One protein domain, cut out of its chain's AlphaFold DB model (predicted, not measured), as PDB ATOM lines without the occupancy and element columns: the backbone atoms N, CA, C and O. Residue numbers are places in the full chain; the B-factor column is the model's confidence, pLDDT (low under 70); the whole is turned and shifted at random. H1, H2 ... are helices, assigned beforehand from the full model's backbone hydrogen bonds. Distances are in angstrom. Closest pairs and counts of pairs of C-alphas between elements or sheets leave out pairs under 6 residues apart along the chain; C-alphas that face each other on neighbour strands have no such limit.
ATOM      1  N   GLU A   2      24.031 -39.053  40.396       56.62
ATOM      2  CA  GLU A   2      23.380 -39.971  39.433       56.62
ATOM      3  C   GLU A   2      22.181 -40.697  40.048       56.62
ATOM      4  O   GLU A   2      21.085 -40.610  39.518       56.62
ATOM      5  N   LYS A   3      22.337 -41.262  41.254       72.38
ATOM      6  CA  LYS A   3      21.253 -41.988  41.942       72.38
ATOM      7  C   LYS A   3      19.942 -41.204  42.085       72.38
ATOM      8  O   LYS A   3      18.887 -41.812  41.996       72.38
ATOM      9  N   PHE A   4      19.988 -39.890  42.343       74.38
ATOM     10  CA  PHE A   4      18.769 -39.080  42.496       74.38
ATOM     11  C   PHE A   4      18.109 -38.817  41.143       74.38
ATOM     12  O   PHE A   4      16.904 -38.990  41.011       74.38
ATOM     13  N   HIS A   5      18.901 -38.450  40.137       71.06
ATOM     14  CA  HIS A   5      18.413 -38.235  38.779       71.06
ATOM     15  C   HIS A   5      17.862 -39.532  38.160       71.06
ATOM     16  O   HIS A   5      16.783 -39.529  37.582       71.06
ATOM     17  N   GLU A   6      18.546 -40.658  38.368       75.00
ATOM     18  CA  GLU A   6      18.079 -41.994  37.990       75.00
ATOM     19  C   GLU A   6      16.786 -42.371  38.722       75.00
ATOM     20  O   GLU A   6      15.846 -42.848  38.093       75.00
ATOM     21  N   LEU A   7      16.701 -42.123  40.037       82.00
ATOM     22  CA  LEU A   7      15.474 -42.335  40.812       82.00
ATOM     23  C   LEU A   7      14.325 -41.458  40.307       82.00
ATOM     24  O   LEU A   7      13.193 -41.931  40.240       82.00
ATOM     25  N   TRP A   8      14.609 -40.205  39.954       83.25
ATOM     26  CA  TRP A   8      13.630 -39.280  39.399       83.25
ATOM     27  C   TRP A   8      13.097 -39.789  38.065       83.25
ATOM     28  O   TRP A   8      11.893 -39.981  37.943       83.25
ATOM     29  N   ILE A   9      13.981 -40.074  37.105       80.81
ATOM     30  CA  ILE A   9      13.602 -40.580  35.780       80.81
ATOM     31  C   ILE A   9      12.826 -41.887  35.912       80.81
ATOM     32  O   ILE A   9      11.769 -42.031  35.310       80.81
ATOM     33  N   MET A  10      13.298 -42.816  36.745       83.81
ATOM     34  CA  MET A  10      12.615 -44.091  36.961       83.81
ATOM     35  C   MET A  10      11.205 -43.891  37.536       83.81
ATOM     36  O   MET A  10      10.269 -44.589  37.148       83.81
ATOM     37  N   ASN A  11      11.022 -42.966  38.480       86.50
ATOM     38  CA  ASN A  11       9.703 -42.685  39.050       86.50
ATOM     39  C   ASN A  11       8.801 -41.935  38.063       86.50
ATOM     40  O   ASN A  11       7.615 -42.239  37.968       86.50
ATOM     41  N   GLU A  12       9.357 -40.998  37.307       86.19
ATOM     42  CA  GLU A  12       8.658 -40.261  36.262       86.19
ATOM     43  C   GLU A  12       8.170 -41.191  35.145       86.19
ATOM     44  O   GLU A  12       7.012 -41.112  34.737       86.19
ATOM     45  N   GLU A  13       9.017 -42.118  34.698       86.06
ATOM     46  CA  GLU A  13       8.673 -43.159  33.730       86.06
ATOM     47  C   GLU A  13       7.523 -44.030  34.248       86.06
ATOM     48  O   GLU A  13       6.512 -44.186  33.563       86.06
ATOM     49  N   ARG A  14       7.590 -44.491  35.505       87.19
ATOM     50  CA  ARG A  14       6.485 -45.233  36.141       87.19
ATOM     51  C   ARG A  14       5.185 -44.433  36.185       87.19
ATOM     52  O   ARG A  14       4.114 -44.987  35.938       87.19
ATOM     53  N   CYS A  15       5.253 -43.143  36.504       87.44
ATOM     54  CA  CYS A  15       4.080 -42.273  36.514       87.44
ATOM     55  C   CYS A  15       3.503 -42.081  35.106       87.44
ATOM     56  O   CYS A  15       2.282 -42.119  34.952       87.44
ATOM     57  N   LYS A  16       4.344 -41.941  34.074       87.31
ATOM     58  CA  LYS A  16       3.910 -41.874  32.668       87.31
ATOM     59  C   LYS A  16       3.247 -43.165  32.215       87.31
ATOM     60  O   LYS A  16       2.167 -43.104  31.641       87.31
ATOM     61  N   GLU A  17       3.830 -44.319  32.528       89.06
ATOM     62  CA  GLU A  17       3.215 -45.617  32.230       89.06
ATOM     63  C   GLU A  17       1.844 -45.764  32.898       89.06
ATOM     64  O   GLU A  17       0.889 -46.243  32.285       89.06
ATOM     65  N   MET A  18       1.726 -45.362  34.167       89.62
ATOM     66  CA  MET A  18       0.461 -45.435  34.893       89.62
ATOM     67  C   MET A  18      -0.580 -44.478  34.308       89.62
ATOM     68  O   MET A  18      -1.737 -44.863  34.145       89.62
ATOM     69  N   ALA A  19      -0.173 -43.263  33.940       88.31
ATOM     70  CA  ALA A  19      -1.056 -42.300  33.301       88.31
ATOM     71  C   ALA A  19      -1.498 -42.760  31.902       88.31
ATOM     72  O   ALA A  19      -2.671 -42.635  31.571       88.31
ATOM     73  N   GLN A  20      -0.613 -43.373  31.110       88.00
ATOM     74  CA  GLN A  20      -0.975 -43.984  29.826       88.00
ATOM     75  C   GLN A  20      -2.010 -45.094  30.003       88.00
ATOM     76  O   GLN A  20      -3.038 -45.075  29.335       88.00
ATOM     77  N   LYS A  21      -1.807 -46.006  30.964       91.19
ATOM     78  CA  LYS A  21      -2.798 -47.051  31.280       91.19
ATOM     79  C   LYS A  21      -4.148 -46.465  31.688       91.19
ATOM     80  O   LYS A  21      -5.184 -47.014  31.322       91.19
ATOM     81  N   LEU A  22      -4.139 -45.370  32.446       90.38
ATOM     82  CA  LEU A  22      -5.353 -44.670  32.858       90.38
ATOM     83  C   LEU A  22      -6.079 -44.044  31.658       90.38
ATOM     84  O   LEU A  22      -7.290 -44.195  31.539       90.38
ATOM     85  N   LEU A  23      -5.348 -43.404  30.744       88.75
ATOM     86  CA  LEU A  23      -5.896 -42.816  29.517       88.75
ATOM     87  C   LEU A  23      -6.418 -43.880  28.548       88.75
ATOM     88  O   LEU A  23      -7.471 -43.690  27.946       88.75
ATOM     89  N   ASP A  24      -5.728 -45.013  28.431       90.12
ATOM     90  CA  ASP A  24      -6.185 -46.154  27.638       90.12
ATOM     91  C   ASP A  24      -7.481 -46.740  28.211       90.12
ATOM     92  O   ASP A  24      -8.417 -47.037  27.465       90.12
ATOM     93  N   ALA A  25      -7.572 -46.876  29.538       90.62
ATOM     94  CA  ALA A  25      -8.793 -47.314  30.204       90.62
ATOM     95  C   ALA A  25      -9.941 -46.315  29.992       90.62
ATOM     96  O   ALA A  25     -11.054 -46.724  29.659       90.62
ATOM     97  N   ASP A  26      -9.668 -45.017  30.122       90.06
ATOM     98  CA  ASP A  26     -10.638 -43.957  29.860       90.06
ATOM     99  C   ASP A  26     -11.145 -44.011  28.414       90.06
ATOM    100  O   ASP A  26     -12.351 -44.039  28.168       90.06
ATOM    101  N   ARG A  27     -10.236 -44.150  27.446       89.56
ATOM    102  CA  ARG A  27     -10.574 -44.326  26.034       89.56
ATOM    103  C   ARG A  27     -11.500 -45.519  25.815       89.56
ATOM    104  O   ARG A  27     -12.512 -45.384  25.132       89.56
ATOM    105  N   ILE A  28     -11.191 -46.668  26.415       91.50
ATOM    106  CA  ILE A  28     -12.025 -47.873  26.324       91.50
ATOM    107  C   ILE A  28     -13.420 -47.621  26.910       91.50
ATOM    108  O   ILE A  28     -14.411 -48.015  26.296       91.50
ATOM    109  N   ILE A  29     -13.530 -46.959  28.063       90.19
ATOM    110  CA  ILE A  29     -14.825 -46.649  28.687       90.19
ATOM    111  C   ILE A  29     -15.644 -45.712  27.789       90.19
ATOM    112  O   ILE A  29     -16.822 -45.978  27.532       90.19
ATOM    113  N   PHE A  30     -15.029 -44.651  27.266       89.44
ATOM    114  CA  PHE A  30     -15.698 -43.689  26.392       89.44
ATOM    115  C   PHE A  30     -16.151 -44.315  25.068       89.44
ATOM    116  O   PHE A  30     -17.318 -44.173  24.697       89.44
ATOM    117  N   GLU A  31     -15.274 -45.056  24.391       91.62
ATOM    118  CA  GLU A  31     -15.583 -45.669  23.097       91.62
ATOM    119  C   GLU A  31     -16.548 -46.859  23.237       91.62
ATOM    120  O   GLU A  31     -17.504 -46.965  22.470       91.62
ATOM    121  N   GLN A  32     -16.336 -47.756  24.211       90.75
ATOM    122  CA  GLN A  32     -17.098 -49.009  24.309       90.75
ATOM    123  C   GLN A  32     -18.364 -48.907  25.162       90.75
ATOM    124  O   GLN A  32     -19.375 -49.504  24.799       90.75
ATOM    125  N   GLN A  33     -18.324 -48.215  26.307       88.19
ATOM    126  CA  GLN A  33     -19.478 -48.155  27.217       88.19
ATOM    127  C   GLN A  33     -20.394 -46.972  26.903       88.19
ATOM    128  O   GLN A  33     -21.613 -47.118  26.939       88.19
ATOM    129  N   LEU A  34     -19.818 -45.806  26.597       87.50
ATOM    130  CA  LEU A  34     -20.585 -44.584  26.334       87.50
ATOM    131  C   LEU A  34     -20.883 -44.375  24.843       87.50
ATOM    132  O   LEU A  34     -21.835 -43.670  24.514       87.50
ATOM    133  N   GLY A  35     -20.098 -44.981  23.944       88.06
ATOM    134  CA  GLY A  35     -20.221 -44.779  22.497       88.06
ATOM    135  C   GLY A  35     -19.895 -43.346  22.062       88.06
ATOM    136  O   GLY A  35     -20.420 -42.871  21.055       88.06
ATOM    137  N   LEU A  36     -19.080 -42.637  22.848       86.00
ATOM    138  CA  LEU A  36     -18.681 -41.255  22.605       86.00
ATOM    139  C   LEU A  36     -17.256 -41.203  22.052       86.00
ATOM    140  O   LEU A  36     -16.421 -42.053  22.356       86.00
ATOM    141  N   ASN A  37     -16.963 -40.162  21.270       83.94
ATOM    142  CA  ASN A  37     -15.607 -39.920  20.788       83.94
ATOM    143  C   ASN A  37     -14.714 -39.499  21.959       83.94
ATOM    144  O   ASN A  37     -14.986 -38.491  22.616       83.94
ATOM    145  N   TRP A  38     -13.645 -40.255  22.199       87.25
ATOM    146  CA  TRP A  38     -12.648 -39.912  23.205       87.25
ATOM    147  C   TRP A  38     -11.723 -38.805  22.690       87.25
ATOM    148  O   TRP A  38     -11.190 -38.895  21.583       87.25
ATOM    149  N   ILE A  39     -11.543 -37.753  23.492       81.81
ATOM    150  CA  ILE A  39     -10.647 -36.635  23.186       81.81
ATOM    151  C   ILE A  39      -9.476 -36.700  24.176       81.81
ATOM    152  O   ILE A  39      -9.721 -36.606  25.389       81.81
ATOM    153  N   PRO A  40      -8.229 -36.867  23.693       79.06
ATOM    154  CA  PRO A  40      -7.062 -36.890  24.560       79.06
ATOM    155  C   PRO A  40      -6.906 -35.536  25.269       79.06
ATOM    156  O   PRO A  40      -7.016 -34.499  24.608       79.06
ATOM    157  N   PRO A  41      -6.668 -35.517  26.591       78.50
ATOM    158  CA  PRO A  41      -6.323 -34.286  27.292       78.50
ATOM    159  C   PRO A  41      -4.967 -33.745  26.811       78.50
ATOM    160  O   PRO A  41      -4.125 -34.496  26.315       78.50
ATOM    161  N   GLU A  42      -4.753 -32.436  26.953       73.50
ATOM    162  CA  GLU A  42      -3.468 -31.795  26.648       73.50
ATOM    163  C   GLU A  42      -2.428 -32.211  27.700       73.50
ATOM    164  O   GLU A  42      -2.541 -31.881  28.881       73.50
ATOM    165  N   LEU A  43      -1.423 -32.985  27.282       73.69
ATOM    166  CA  LEU A  43      -0.428 -33.611  28.164       73.69
ATOM    167  C   LEU A  43       0.998 -33.166  27.832       73.69
ATOM    168  O   LEU A  43       1.942 -33.947  27.937       73.69
ATOM    169  N   ASP A  44       1.174 -31.898  27.462       69.81
ATOM    170  CA  ASP A  44       2.476 -31.356  27.049       69.81
ATOM    171  C   ASP A  44       3.554 -31.504  28.131       69.81
ATOM    172  O   ASP A  44       4.736 -31.656  27.825       69.81
ATOM    173  N   PHE A  45       3.147 -31.542  29.404       72.88
ATOM    174  CA  PHE A  45       4.061 -31.751  30.524       72.88
ATOM    175  C   PHE A  45       4.712 -33.147  30.525       72.88
ATOM    176  O   PHE A  45       5.817 -33.284  31.041       72.88
ATOM    177  N   MET A  46       4.087 -34.170  29.926       72.81
ATOM    178  CA  MET A  46       4.655 -35.527  29.862       72.81
ATOM    179  C   MET A  46       5.842 -35.643  28.896       72.81
ATOM    180  O   MET A  46       6.568 -36.640  28.943       72.81
ATOM    181  N   ASN A  47       6.062 -34.631  28.050       71.62
ATOM    182  CA  ASN A  47       7.216 -34.561  27.152       71.62
ATOM    183  C   ASN A  47       8.515 -34.193  27.884       71.62
ATOM    184  O   ASN A  47       9.595 -34.393  27.331       71.62
ATOM    185  N   ASN A  48       8.426 -33.666  29.111       73.31
ATOM    186  CA  ASN A  48       9.601 -33.416  29.940       73.31
ATOM    187  C   ASN A  48      10.289 -34.742  30.306       73.31
ATOM    188  O   ASN A  48       9.610 -35.753  30.414       73.31
ATOM    189  N   ILE A  49      11.610 -34.770  30.486       65.94
ATOM    190  CA  ILE A  49      12.341 -35.939  30.995       65.94
ATOM    191  C   ILE A  49      13.367 -35.441  32.002       65.94
ATOM    192  O   ILE A  49      14.292 -34.708  31.650       65.94
ATOM    193  N   GLY A  50      13.234 -35.892  33.243       67.88
ATOM    194  CA  GLY A  50      14.098 -35.488  34.333       67.88
ATOM    195  C   GLY A  50      13.534 -34.313  35.134       67.88
ATOM    196  O   GLY A  50      12.420 -33.835  34.896       67.88
ATOM    197  N   PRO A  51      14.279 -33.879  36.157       68.12
ATOM    198  CA  PRO A  51      13.791 -32.856  37.057       68.12
ATOM    199  C   PRO A  51      13.742 -31.472  36.418       68.12
ATOM    200  O   PRO A  51      14.558 -31.162  35.550       68.12
ATOM    201  N   ILE A  52      12.790 -30.647  36.855       66.38
ATOM    202  CA  ILE A  52      12.602 -29.313  36.286       66.38
ATOM    203  C   ILE A  52      13.671 -28.398  36.861       66.38
ATOM    204  O   ILE A  52      13.680 -28.113  38.053       66.38
ATOM    205  N   ASP A  53      14.568 -27.930  36.003       58.50
ATOM    206  CA  ASP A  53      15.528 -26.902  36.370       58.50
ATOM    207  C   ASP A  53      14.965 -25.537  35.954       58.50
ATOM    208  O   ASP A  53      14.935 -25.194  34.768       58.50
ATOM    209  N   ALA A  54      14.477 -24.764  36.928       47.91
ATOM    210  CA  ALA A  54      13.898 -23.435  36.706       47.91
ATOM    211  C   ALA A  54      14.890 -22.446  36.058       47.91
ATOM    212  O   ALA A  54      14.480 -21.431  35.494       47.91
ATOM    213  N   THR A 226      25.253 -28.907  41.675       40.66
ATOM    214  CA  THR A 226      25.147 -29.383  43.056       40.66
ATOM    215  C   THR A 226      23.692 -29.404  43.542       40.66
ATOM    216  O   THR A 226      22.986 -28.411  43.435       40.66
ATOM    217  N   LEU A 227      23.238 -30.547  44.086       49.78
ATOM    218  CA  LEU A 227      21.859 -30.774  44.561       49.78
ATOM    219  C   LEU A 227      21.388 -29.779  45.637       49.78
ATOM    220  O   LEU A 227      20.184 -29.648  45.817       49.78
ATOM    221  N   ASP A 228      22.301 -29.094  46.330       47.41
ATOM    222  CA  ASP A 228      21.945 -28.111  47.363       47.41
ATOM    223  C   ASP A 228      21.497 -26.750  46.791       47.41
ATOM    224  O   ASP A 228      20.901 -25.964  47.520       47.41
ATOM    225  N   ASP A 229      21.719 -26.492  45.494       52.00
ATOM    226  CA  ASP A 229      21.330 -25.243  44.814       52.00
ATOM    227  C   ASP A 229      20.209 -25.446  43.778       52.00
ATOM    228  O   ASP A 229      19.902 -24.541  42.998       52.00
ATOM    229  N   ARG A 230      19.599 -26.640  43.724       64.19
ATOM    230  CA  ARG A 230      18.519 -26.919  42.770       64.19
ATOM    231  C   ARG A 230      17.214 -26.283  43.244       64.19
ATOM    232  O   ARG A 230      16.773 -26.498  44.371       64.19
ATOM    233  N   ASP A 231      16.575 -25.536  42.351       64.62
ATOM    234  CA  ASP A 231      15.262 -24.954  42.601       64.62
ATOM    235  C   ASP A 231      14.155 -26.021  42.511       64.62
ATOM    236  O   ASP A 231      13.706 -26.394  41.431       64.62
ATOM    237  N   ASP A 232      13.707 -26.508  43.669       71.06
ATOM    238  CA  ASP A 232      12.633 -27.502  43.801       71.06
ATOM    239  C   ASP A 232      11.215 -26.894  43.671       71.06
ATOM    240  O   ASP A 232      10.211 -27.600  43.821       71.06
ATOM    241  N   SER A 233      11.083 -25.583  43.432       75.12
ATOM    242  CA  SER A 233       9.786 -24.887  43.459       75.12
ATOM    243  C   SER A 233       8.786 -25.412  42.421       75.12
ATOM    244  O   SER A 233       7.600 -25.567  42.728       75.12
ATOM    245  N   LEU A 234       9.263 -25.759  41.223       73.50
ATOM    246  CA  LEU A 234       8.435 -26.225  40.106       73.50
ATOM    247  C   LEU A 234       8.110 -27.722  40.168       73.50
ATOM    248  O   LEU A 234       7.130 -28.171  39.568       73.50
ATOM    249  N   ASP A 235       8.876 -28.499  40.935       81.31
ATOM    250  CA  ASP A 235       8.683 -29.944  41.061       81.31
ATOM    251  C   ASP A 235       7.306 -30.272  41.651       81.31
ATOM    252  O   ASP A 235       6.617 -31.188  41.200       81.31
ATOM    253  N   LYS A 236       6.850 -29.487  42.633       81.44
ATOM    254  CA  LYS A 236       5.531 -29.681  43.249       81.44
ATOM    255  C   LYS A 236       4.392 -29.453  42.254       81.44
ATOM    256  O   LYS A 236       3.416 -30.204  42.260       81.44
ATOM    257  N   GLU A 237       4.509 -28.425  41.420       81.56
ATOM    258  CA  GLU A 237       3.520 -28.112  40.385       81.56
ATOM    259  C   GLU A 237       3.544 -29.129  39.243       81.56
ATOM    260  O   GLU A 237       2.522 -29.381  38.613       81.56
ATOM    261  N   TYR A 238       4.692 -29.741  38.975       83.06
ATOM    262  CA  TYR A 238       4.804 -30.836  38.021       83.06
ATOM    263  C   TYR A 238       4.090 -32.089  38.503       83.06
ATOM    264  O   TYR A 238       3.231 -32.629  37.804       83.06
ATOM    265  N   TRP A 239       4.387 -32.528  39.726       84.38
ATOM    266  CA  TRP A 239       3.779 -33.735  40.275       84.38
ATOM    267  C   TRP A 239       2.276 -33.580  40.523       84.38
ATOM    268  O   TRP A 239       1.551 -34.567  40.414       84.38
ATOM    269  N   SER A 240       1.774 -32.365  40.777       83.12
ATOM    270  CA  SER A 240       0.330 -32.115  40.909       83.12
ATOM    271  C   SER A 240      -0.440 -32.231  39.589       83.12
ATOM    272  O   SER A 240      -1.657 -32.414  39.617       83.12
ATOM    273  N   LYS A 241       0.241 -32.195  38.435       82.00
ATOM    274  CA  LYS A 241      -0.396 -32.397  37.124       82.00
ATOM    275  C   LYS A 241      -0.778 -33.853  36.873       82.00
ATOM    276  O   LYS A 241      -1.776 -34.078  36.206       82.00
ATOM    277  N   TYR A 242      -0.052 -34.831  37.426       81.94
ATOM    278  CA  TYR A 242      -0.338 -36.260  37.209       81.94
ATOM    279  C   TYR A 242      -1.707 -36.711  37.750       81.94
ATOM    280  O   TYR A 242      -2.425 -37.382  37.012       81.94
ATOM    281  N   PRO A 243      -2.116 -36.348  38.983       81.50
ATOM    282  CA  PRO A 243      -3.479 -36.600  39.454       81.50
ATOM    283  C   PRO A 243      -4.538 -35.859  38.629       81.50
ATOM    284  O   PRO A 243      -5.579 -36.426  38.326       81.50
ATOM    285  N   ASN A 244      -4.233 -34.632  38.198       79.75
ATOM    286  CA  ASN A 244      -5.143 -33.791  37.415       79.75
ATOM    287  C   ASN A 244      -5.222 -34.177  35.923       79.75
ATOM    288  O   ASN A 244      -5.887 -33.487  35.155       79.75
ATOM    289  N   VAL A 245      -4.557 -35.257  35.487       78.31
ATOM    290  CA  VAL A 245      -4.697 -35.805  34.119       78.31
ATOM    291  C   VAL A 245      -6.143 -36.213  33.834       78.31
ATOM    292  O   VAL A 245      -6.591 -36.182  32.687       78.31
ATOM    293  N   VAL A 246      -6.870 -36.602  34.879       77.94
ATOM    294  CA  VAL A 246      -8.280 -36.965  34.813       77.94
ATOM    295  C   VAL A 246      -9.068 -35.934  35.603       77.94
ATOM    296  O   VAL A 246      -8.858 -35.776  36.799       77.94
ATOM    297  N   ASP A 247      -9.989 -35.244  34.932       83.00
ATOM    298  CA  ASP A 247     -10.894 -34.314  35.606       83.00
ATOM    299  C   ASP A 247     -11.746 -35.047  36.657       83.00
ATOM    300  O   ASP A 247     -12.303 -36.107  36.363       83.00
TER     301      ASP A 247
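AT A GLANCE: This is residues 2 to 54 and 226 to 247 of the 328 residues of the protein "Hypothetical protein" of Rotaria magnacalcarata (UniProt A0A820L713). One long, nearly straight helix, H1, makes the longest axis, and the remaining chain runs along one side of it: residues 35 to 54 fold back with the short H2, and residues 226 to 247 form a second strip with the short H3. The 75 printed residues hold three named helices, H1, H2, H3 in chain order, and no named strand; the class is all helix. The whole is a loose rod, with a radius of gyration of the C-alphas of 15.4 A and spans of 52 by 20 by 16 A.

IN THESE COORDINATES: H1, residues 2 to 34, runs 46.1 A from C-alpha 2 at (23.380, -39.971, 39.433). H2 is residues 44 to 47, 5.7 A. H3, residues 233 to 239, 11.2 A, ends at C-alpha 239 (3.779, -33.735, 40.275).

HOW THE PARTS SIT: H1 and H2 are close but not clearly touching; their closest C-alphas, Lys 16 and Met 46, are 7.0 A apart. H2 and H3 are likewise close but not clearly touching, closest at the C-alphas of Phe 45 and Tyr 238, 7.6 A. H1 and H3 are apart. O i to N i+4 pairs are within hydrogen-bond range in 28 of 29 cases in H1 and 2 of 3 in H3; H2 is too short for such a pair.

THE WHOLE: The C-alphas of Gly 35 and Thr 226, the two farthest apart, are 52.1 A apart. Residues 55 to 225 are not printed; C-alphas 54 and 226 are 14.2 A apart across this cut. The link from H1 to H2 is short, with 9 residues. Confidence is under 70 at residues 2, 44, 49 to 54 and 226 to 231.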